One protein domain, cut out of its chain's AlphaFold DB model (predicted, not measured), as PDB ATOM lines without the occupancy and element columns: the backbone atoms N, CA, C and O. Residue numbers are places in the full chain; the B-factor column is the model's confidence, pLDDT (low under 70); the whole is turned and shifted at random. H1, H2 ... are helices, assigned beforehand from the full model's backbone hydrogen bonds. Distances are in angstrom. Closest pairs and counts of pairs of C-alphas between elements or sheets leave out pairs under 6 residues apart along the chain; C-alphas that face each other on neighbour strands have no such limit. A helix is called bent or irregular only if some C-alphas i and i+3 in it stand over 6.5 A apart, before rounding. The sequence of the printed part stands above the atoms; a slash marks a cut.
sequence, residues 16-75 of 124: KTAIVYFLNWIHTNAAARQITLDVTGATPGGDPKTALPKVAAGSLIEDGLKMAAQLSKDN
ATOM      1  N   LYS A  16      -3.159  -3.995 -32.197       97.56
ATOM      2  CA  LYS A  16      -3.916  -2.839 -31.669       97.56
ATOM      3  C   LYS A  16      -5.390  -2.863 -32.065       97.56
ATOM      4  O   LYS A  16      -6.238  -2.722 -31.196       97.56
ATOM      5  N   THR A  17      -5.690  -3.101 -33.341       97.00
ATOM      6  CA  THR A  17      -7.070  -3.128 -33.846       97.00
ATOM      7  C   THR A  17      -7.906  -4.214 -33.177       97.00
ATOM      8  O   THR A  17      -9.016  -3.937 -32.740       97.00
ATOM      9  N   ALA A  18      -7.365  -5.429 -33.040       97.62
ATOM     10  CA  ALA A  18      -8.063  -6.529 -32.378       97.62
ATOM     11  C   ALA A  18      -8.325  -6.229 -30.894       97.62
ATOM     12  O   ALA A  18      -9.419  -6.483 -30.401       97.62
ATOM     13  N   ILE A  19      -7.350  -5.633 -30.197       97.06
ATOM     14  CA  ILE A  19      -7.507  -5.245 -28.788       97.06
ATOM     15  C   ILE A  19      -8.572  -4.155 -28.656       97.06
ATOM     16  O   ILE A  19      -9.478  -4.295 -27.845       97.06
ATOM     17  N   VAL A  20      -8.506  -3.094 -29.464       95.12
ATOM     18  CA  VAL A  20      -9.499  -2.006 -29.436       95.12
ATOM     19  C   VAL A  20     -10.894  -2.534 -29.756       95.12
ATOM     20  O   VAL A  20     -11.847  -2.184 -29.067       95.12
ATOM     21  N   TYR A  21     -11.014  -3.412 -30.754       96.50
ATOM     22  CA  TYR A  21     -12.280  -4.060 -31.078       96.50
ATOM     23  C   TYR A  21     -12.826  -4.842 -29.882       96.50
ATOM     24  O   TYR A  21     -13.985  -4.667 -29.519       96.50
ATOM     25  N   PHE A  22     -11.991  -5.662 -29.239       94.88
ATOM     26  CA  PHE A  22     -12.385  -6.433 -28.064       94.88
ATOM     27  C   PHE A  22     -12.819  -5.532 -26.901       94.88
ATOM     28  O   PHE A  22     -13.888  -5.743 -26.334       94.88
ATOM     29  N   LEU A  23     -12.037  -4.494 -26.587       92.75
ATOM     30  CA  LEU A  23     -12.358  -3.537 -25.526       92.75
ATOM     31  C   LEU A  23     -13.652  -2.769 -25.820       92.75
ATOM     32  O   LEU A  23     -14.459  -2.548 -24.927       92.75
ATOM     33  N   ASN A  24     -13.917  -2.410 -27.074       92.31
ATOM     34  CA  ASN A  24     -15.203  -1.819 -27.432       92.31
ATOM     35  C   ASN A  24     -16.351  -2.836 -27.319       92.31
ATOM     36  O   ASN A  24     -17.441  -2.512 -26.843       92.31
ATOM     37  N   TRP A  25     -16.118  -4.077 -27.746       94.00
ATOM     38  CA  TRP A  25     -17.118  -5.142 -27.743       94.00
ATOM     39  C   TRP A  25     -17.608  -5.468 -26.328       94.00
ATOM     40  O   TRP A  25     -18.821  -5.548 -26.134       94.00
ATOM     41  N   ILE A  26     -16.719  -5.545 -25.329       91.38
ATOM     42  CA  ILE A  26     -17.115  -5.797 -23.928       91.38
ATOM     43  C   ILE A  26     -18.062  -4.723 -23.365       91.38
ATOM     44  O   ILE A  26     -18.886  -5.025 -22.506       91.38
ATOM     45  N   HIS A  27     -18.001  -3.493 -23.881       89.94
ATOM     46  CA  HIS A  27     -18.830  -2.378 -23.420       89.94
ATOM     47  C   HIS A  27     -20.109  -2.171 -24.242       89.94
ATOM     48  O   HIS A  27     -21.039  -1.524 -23.759       89.94
ATOM     49  N   THR A  28     -20.192  -2.707 -25.462       91.75
ATOM     50  CA  THR A  28     -21.293  -2.418 -26.406       91.75
ATOM     51  C   THR A  28     -22.148  -3.635 -26.746       91.75
ATOM     52  O   THR A  28     -23.338  -3.495 -27.020       91.75
ATOM     53  N   ASN A  29     -21.587  -4.842 -26.704       94.75
ATOM     54  CA  ASN A  29     -22.313  -6.058 -27.041       94.75
ATOM     55  C   ASN A  29     -23.080  -6.607 -25.829       94.75
ATOM     56  O   ASN A  29     -22.505  -6.809 -24.764       94.75
ATOM     57  N   ALA A  30     -24.371  -6.900 -25.996       93.88
ATOM     58  CA  ALA A  30     -25.229  -7.356 -24.901       93.88
ATOM     59  C   ALA A  30     -24.750  -8.665 -24.244       93.88
ATOM     60  O   ALA A  30     -24.769  -8.773 -23.021       93.88
ATOM     61  N   ALA A  31     -24.284  -9.636 -25.036       95.38
ATOM     62  CA  ALA A  31     -23.781 -10.901 -24.504       95.38
ATOM     63  C   ALA A  31     -22.461 -10.700 -23.753       95.38
ATOM     64  O   ALA A  31     -22.296 -11.215 -22.653       95.38
ATOM     65  N   ALA A  32     -21.551  -9.892 -24.301       94.25
ATOM     66  CA  ALA A  32     -20.294  -9.554 -23.636       94.25
ATOM     67  C   ALA A  32     -20.525  -8.853 -22.292       94.25
ATOM     68  O   ALA A  32     -19.945  -9.241 -21.283       94.25
ATOM     69  N   ARG A  33     -21.430  -7.868 -22.273       93.00
ATOM     70  CA  ARG A  33     -21.818  -7.126 -21.067       93.00
ATOM     71  C   ARG A  33     -22.416  -8.047 -19.999       93.00
ATOM     72  O   ARG A  33     -22.121  -7.868 -18.822       93.00
ATOM     73  N   GLN A  34     -23.225  -9.033 -20.401       94.12
ATOM     74  CA  GLN A  34     -23.748 -10.051 -19.486       94.12
ATOM     75  C   GLN A  34     -22.626 -10.938 -18.935       94.12
ATOM     76  O   GLN A  34     -22.547 -11.114 -17.727       94.12
ATOM     77  N   ILE A  35     -21.704 -11.406 -19.785       94.31
ATOM     78  CA  ILE A  35     -20.541 -12.198 -19.348       94.31
ATOM     79  C   ILE A  35     -19.693 -11.419 -18.337       94.31
ATOM     80  O   ILE A  35     -19.289 -11.977 -17.319       94.31
ATOM     81  N   THR A  36     -19.423 -10.134 -18.585       90.44
ATOM     82  CA  THR A  36     -18.673  -9.292 -17.644       90.44
ATOM     83  C   THR A  36     -19.338  -9.278 -16.275       90.44
ATOM     84  O   THR A  36     -18.654  -9.483 -15.272       90.44
ATOM     85  N   LEU A  37     -20.657  -9.089 -16.227       89.75
ATOM     86  CA  LEU A  37     -21.395  -9.111 -14.975       89.75
ATOM     87  C   LEU A  37     -21.340 -10.491 -14.307       89.75
ATOM     88  O   LEU A  37     -20.986 -10.575 -13.136       89.75
ATOM     89  N   ASP A  38     -21.658 -11.556 -15.036       91.69
ATOM     90  CA  ASP A  38     -21.781 -12.905 -14.475       91.69
ATOM     91  C   ASP A  38     -20.451 -13.412 -13.900       91.69
ATOM     92  O   ASP A  38     -20.429 -14.101 -12.882       91.69
ATOM     93  N   VAL A  39     -19.330 -13.051 -14.531       90.56
ATOM     94  CA  VAL A  39     -17.990 -13.492 -14.115       90.56
ATOM     95  C   VAL A  39     -17.409 -12.614 -13.009       90.56
ATOM     96  O   VAL A  39     -16.714 -13.120 -12.131       90.56
ATOM     97  N   THR A  40     -17.638 -11.299 -13.054       85.31
ATOM     98  CA  THR A  40     -16.935 -10.352 -12.165       85.31
ATOM     99  C   THR A  40     -17.816  -9.749 -11.076       85.31
ATOM    100  O   THR A  40     -17.296  -9.155 -10.134       85.31
ATOM    101  N   GLY A  41     -19.140  -9.839 -11.213       84.62
ATOM    102  CA  GLY A  41     -20.108  -9.103 -10.398       84.62
ATOM    103  C   GLY A  41     -20.078  -7.584 -10.608       84.62
ATOM    104  O   GLY A  41     -20.786  -6.863  -9.908       84.62
ATOM    105  N   ALA A  42     -19.262  -7.075 -11.539       80.81
ATOM    106  CA  ALA A  42     -19.074  -5.649 -11.769       80.81
ATOM    107  C   ALA A  42     -19.951  -5.120 -12.911       80.81
ATOM    108  O   ALA A  42     -20.328  -5.841 -13.836       80.81
ATOM    109  N   THR A  43     -20.228  -3.814 -12.873       81.19
ATOM    110  CA  THR A  43     -20.871  -3.121 -13.993       81.19
ATOM    111  C   THR A  43     -20.012  -3.235 -15.259       81.19
ATOM    112  O   THR A  43     -18.803  -2.991 -15.196       81.19
ATOM    113  N   PRO A  44     -20.601  -3.556 -16.426       83.81
ATOM    114  CA  PRO A  44     -19.856  -3.623 -17.676       83.81
ATOM    115  C   PRO A  44     -19.482  -2.238 -18.227       83.81
ATOM    116  O   PRO A  44     -18.833  -2.163 -19.264       83.81
ATOM    117  N   GLY A  45     -19.892  -1.137 -17.582       81.69
ATOM    118  CA  GLY A  45     -19.619   0.226 -18.047       81.69
ATOM    119  C   GLY A  45     -20.238   0.544 -19.418       81.69
ATOM    120  O   GLY A  45     -21.276  -0.004 -19.802       81.69
ATOM    121  N   GLY A  46     -19.590   1.442 -20.166       80.62
ATOM    122  CA  GLY A  46     -20.049   1.899 -21.483       80.62
ATOM    123  C   GLY A  46     -21.099   3.015 -21.420       80.62
ATOM    124  O   GLY A  46     -21.217   3.710 -20.414       80.62
ATOM    125  N   ASP A  47     -21.844   3.206 -22.514       82.44
ATOM    126  CA  ASP A  47     -22.869   4.254 -22.605       82.44
ATOM    127  C   ASP A  47     -24.000   3.994 -21.584       82.44
ATOM    128  O   ASP A  47     -24.635   2.934 -21.654       82.44
ATOM    129  N   PRO A  48     -24.297   4.942 -20.670       78.19
ATOM    130  CA  PRO A  48     -25.359   4.801 -19.671       78.19
ATOM    131  C   PRO A  48     -26.768   4.670 -20.271       78.19
ATOM    132  O   PRO A  48     -27.683   4.233 -19.578       78.19
ATOM    133  N   LYS A  49     -26.967   5.022 -21.548       81.94
ATOM    134  CA  LYS A  49     -28.226   4.797 -22.278       81.94
ATOM    135  C   LYS A  49     -28.419   3.339 -22.693       81.94
ATOM    136  O   LYS A  49     -29.525   2.950 -23.062       81.94
ATOM    137  N   THR A  50     -27.359   2.533 -22.666       84.38
ATOM    138  CA  THR A  50     -27.436   1.112 -23.009       84.38
ATOM    139  C   THR A  50     -28.073   0.346 -21.861       84.38
ATOM    140  O   THR A  50     -27.687   0.524 -20.707       84.38
ATOM    141  N   ALA A  51     -29.005  -0.557 -22.175       86.75
ATOM    142  CA  ALA A  51     -29.631  -1.408 -21.171       86.75
ATOM    143  C   ALA A  51     -28.579  -2.130 -20.301       86.75
ATOM    144  O   ALA A  51     -27.544  -2.613 -20.788       86.75
ATOM    145  N   LEU A  52     -28.838  -2.176 -18.995       86.06
ATOM    146  CA  LEU A  52     -28.014  -2.928 -18.055       86.06
ATOM    147  C   LEU A  52     -28.209  -4.440 -18.271       86.06
ATOM    148  O   LEU A  52     -29.277  -4.855 -18.733       86.06
ATOM    149  N   PRO A  53     -27.199  -5.270 -17.951       91.12
ATOM    150  CA  PRO A  53     -27.361  -6.719 -17.965       91.12
ATOM    151  C   PRO A  53     -28.473  -7.180 -17.018       91.12
ATOM    152  O   PRO A  53     -28.841  -6.481 -16.070       91.12
ATOM    153  N   LYS A  54     -29.000  -8.378 -17.266       93.19
ATOM    154  CA  LYS A  54     -30.015  -8.983 -16.403       93.19
ATOM    155  C   LYS A  54     -29.363  -9.479 -15.122       93.19
ATOM    156  O   LYS A  54     -28.317 -10.121 -15.163       93.19
ATOM    157  N   VAL A  55     -30.027  -9.220 -14.003       92.88
ATOM    158  CA  VAL A  55     -29.589  -9.620 -12.663       92.88
ATOM    159  C   VAL A  55     -30.740 -10.270 -11.917       92.88
ATOM    160  O   VAL A  55     -31.906  -9.996 -12.210       92.88
ATOM    161  N   ALA A  56     -30.424 -11.135 -10.954       92.62
ATOM    162  CA  ALA A  56     -31.437 -11.676 -10.061       92.62
ATOM    163  C   ALA A  56     -32.053 -10.540  -9.230       92.62
ATOM    164  O   ALA A  56     -31.324  -9.735  -8.641       92.62
ATOM    165  N   ALA A  57     -33.384 -10.482  -9.189       92.88
ATOM    166  CA  ALA A  57     -34.105  -9.487  -8.405       92.88
ATOM    167  C   ALA A  57     -33.797  -9.648  -6.907       92.88
ATOM    168  O   ALA A  57     -33.769 -10.768  -6.393       92.88
ATOM    169  N   GLY A  58     -33.558  -8.534  -6.217       93.31
ATOM    170  CA  GLY A  58     -33.185  -8.493  -4.800       93.31
ATOM    171  C   GLY A  58     -31.733  -8.886  -4.515       93.31
ATOM    172  O   GLY A  58     -31.368  -9.066  -3.356       93.31
ATOM    173  N   SER A  59     -30.899  -9.054  -5.544       92.81
ATOM    174  CA  SER A  59     -29.478  -9.350  -5.350       92.81
ATOM    175  C   SER A  59     -28.671  -8.091  -5.022       92.81
ATOM    176  O   SER A  59     -28.964  -7.002  -5.509       92.81
ATOM    177  N   LEU A  60     -27.565  -8.260  -4.291       90.25
ATOM    178  CA  LEU A  60     -26.608  -7.174  -4.036       90.25
ATOM    179  C   LEU A  60     -26.045  -6.565  -5.334       90.25
ATOM    180  O   LEU A  60     -25.685  -5.392  -5.371       90.25
ATOM    181  N   ILE A  61     -25.979  -7.354  -6.411       89.56
ATOM    182  CA  ILE A  61     -25.531  -6.889  -7.728       89.56
ATOM    183  C   ILE A  61     -26.543  -5.901  -8.319       89.56
ATOM    184  O   ILE A  61     -26.140  -4.889  -8.889       89.56
ATOM    185  N   GLU A  62     -27.845  -6.148  -8.152       90.75
ATOM    186  CA  GLU A  62     -28.891  -5.212  -8.576       90.75
ATOM    187  C   GLU A  62     -28.723  -3.847  -7.898       90.75
ATOM    188  O   GLU A  62     -28.733  -2.811  -8.570       90.75
ATOM    189  N   ASP A  63     -28.494  -3.843  -6.585       89.75
ATOM    190  CA  ASP A  63     -28.248  -2.619  -5.821       89.75
ATOM    191  C   ASP A  63     -26.926  -1.957  -6.221       89.75
ATOM    192  O   ASP A  63     -26.868  -0.739  -6.401       89.75
ATOM    193  N   GLY A  64     -25.877  -2.751  -6.448       86.81
ATOM    194  CA  GLY A  64     -24.590  -2.281  -6.957       86.81
ATOM    195  C   GLY A  64     -24.711  -1.549  -8.295       86.81
ATOM    196  O   GLY A  64     -24.138  -0.471  -8.463       86.81
ATOM    197  N   LEU A  65     -25.501  -2.082  -9.233       84.81
ATOM    198  CA  LEU A  65     -25.758  -1.442 -10.526       84.81
ATOM    199  C   LEU A  65     -26.540  -0.129 -10.373       84.81
ATOM    200  O   LEU A  65     -26.186   0.865 -11.014       84.81
ATOM    201  N   LYS A  66     -27.559  -0.092  -9.502       85.62
ATOM    202  CA  LYS A  66     -28.320   1.134  -9.196       85.62
ATOM    203  C   LYS A  66     -27.425   2.211  -8.578       85.62
ATOM    204  O   LYS A  66     -27.447   3.355  -9.030       85.62
ATOM    205  N   MET A  67     -26.593   1.845  -7.600       85.56
ATOM    206  CA  MET A  67     -25.639   2.761  -6.963       85.56
ATOM    207  C   MET A  67     -24.601   3.289  -7.952       85.56
ATOM    208  O   MET A  67     -24.321   4.483  -7.954       85.56
ATOM    209  N   ALA A  68     -24.052   2.438  -8.823       80.19
ATOM    210  CA  ALA A  68     -23.090   2.862  -9.840       80.19
ATOM    211  C   ALA A  68     -23.701   3.871 -10.830       80.19
ATOM    212  O   ALA A  68     -23.069   4.874 -11.165       80.19
ATOM    213  N   ALA A  69     -24.947   3.650 -11.260       80.56
ATOM    214  CA  ALA A  69     -25.664   4.593 -12.119       80.56
ATOM    215  C   ALA A  69     -25.904   5.941 -11.415       80.56
ATOM    216  O   ALA A  69     -25.714   6.996 -12.022       80.56
ATOM    217  N   GLN A  70     -26.261   5.912 -10.128       85.12
ATOM    218  CA  GLN A  70     -26.441   7.120  -9.322       85.12
ATOM    219  C   GLN A  70     -25.117   7.879  -9.127       85.12
ATOM    220  O   GLN A  70     -25.054   9.066  -9.422       85.12
ATOM    221  N   LEU A  71     -24.033   7.196  -8.740       81.44
ATOM    222  CA  LEU A  71     -22.698   7.797  -8.594       81.44
ATOM    223  C   LEU A  71     -22.195   8.419  -9.901       81.44
ATOM    224  O   LEU A  71     -21.612   9.502  -9.878       81.44
ATOM    225  N   SER A  72     -22.450   7.763 -11.038       77.69
ATOM    226  CA  SER A  72     -22.153   8.308 -12.369       77.69
ATOM    227  C   SER A  72     -22.903   9.616 -12.620       77.69
ATOM    228  O   SER A  72     -22.309  10.591 -13.072       77.69
ATOM    229  N   LYS A  73     -24.204   9.645 -12.311       81.56
ATOM    230  CA  LYS A  73     -25.062  10.824 -12.477       81.56
ATOM    231  C   LYS A  73     -24.633  11.985 -11.579       81.56
ATOM    232  O   LYS A  73     -24.675  13.131 -12.016       81.56
ATOM    233  N   ASP A  74     -24.201  11.680 -10.363       86.50
ATOM    234  CA  ASP A  74     -23.809  12.675  -9.362       86.50
ATOM    235  C   ASP A  74     -22.353  13.138  -9.511       86.50
ATOM    236  O   ASP A  74     -21.899  13.980  -8.739       86.50
ATOM    237  N   ASN A  75     -21.602  12.592 -10.478       78.69
ATOM    238  CA  ASN A  75     -20.154  12.785 -10.598       78.69
ATOM    239  C   ASN A  75     -19.412  12.455  -9.280       78.69
ATOM    240  O   ASN A  75     -18.482  13.146  -8.868       78.69
TER     241      ASN A  75
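AT A GLANCE: This is residues 16 to 75 of the 124 residues of the protein "Unannotated protein" of freshwater metagenome (UniProt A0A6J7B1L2). Two helices, H1 and H2, meet at nearly a right angle and make an L-shaped corner, while a third helix, H3, lies separate from both, with a long looping link, residues 41 to 59, folding back between the corner and H3. The first part of H1, residues 16 to 21, sticks out as a free arm. The printed part has 60 residues, with three named helices in the order H1, H2, H3 and no named strand, and its class is all helix, with helices holding 38 of the 60 residues. It is only just compact, close to loose, with a radius of gyration of the C-alphas of 12.2 A, and the C-alphas span 38 by 26 by 16 A along their three main axes.

IN THESE COORDINATES: H1 covers residues 16 to 28 and measures 18.2 A from first to last C-alpha, beginning with C-alpha 16 at (-3.916, -2.839, -31.669). After Asn 29, H2 covers residues 30 to 40 and measures 15.5 A, ending with C-alpha 40 at (-16.935, -10.352, -12.165). Residues 41 to 59 hold no named element; their C-alphas lie 2 to 18 A from the mean of all C-alphas. H3, the longest helix with 14 residues, covers residues 60 to 73 and measures 19.9 A, ending with C-alpha 73 at (-25.062, 10.824, -12.477).

HOW THE PARTS SIT: H1 and H2 touch only at the corner by their link, with 5 pairs of C-alphas within 8 A. Their closest C-alphas are those of Ile 26 and Ala 32, 4.9 A apart. H1 touches H2 with residues 25 to 27 alone. Their lines are about perpendicular, at 87 degrees, and their centres are 14.4 A apart. Residues 16 to 21, which belong to H1, stand free. H3 touches no helix: H1 and H3 are apart, and H2 and H3 are apart. In H2 and H3, every O i to N i+4 pair is within hydrogen-bond range; in H1, 8 of 9 are. No helix is bent or irregular.

THE WHOLE: The two C-alphas farthest apart are those of Lys 16 and Gly 58, 40.1 A, and the C-alphas of Lys 16 and Asn 75, the first and last printed residues, are 30.9 A apart. The printed part has no cut. The link from H1 to H2, one residue, is tight, and the link from H2 to H3, 19 residues, is long. The mean pLDDT of the printed part of this model is 88.9, and no printed residue is under 70.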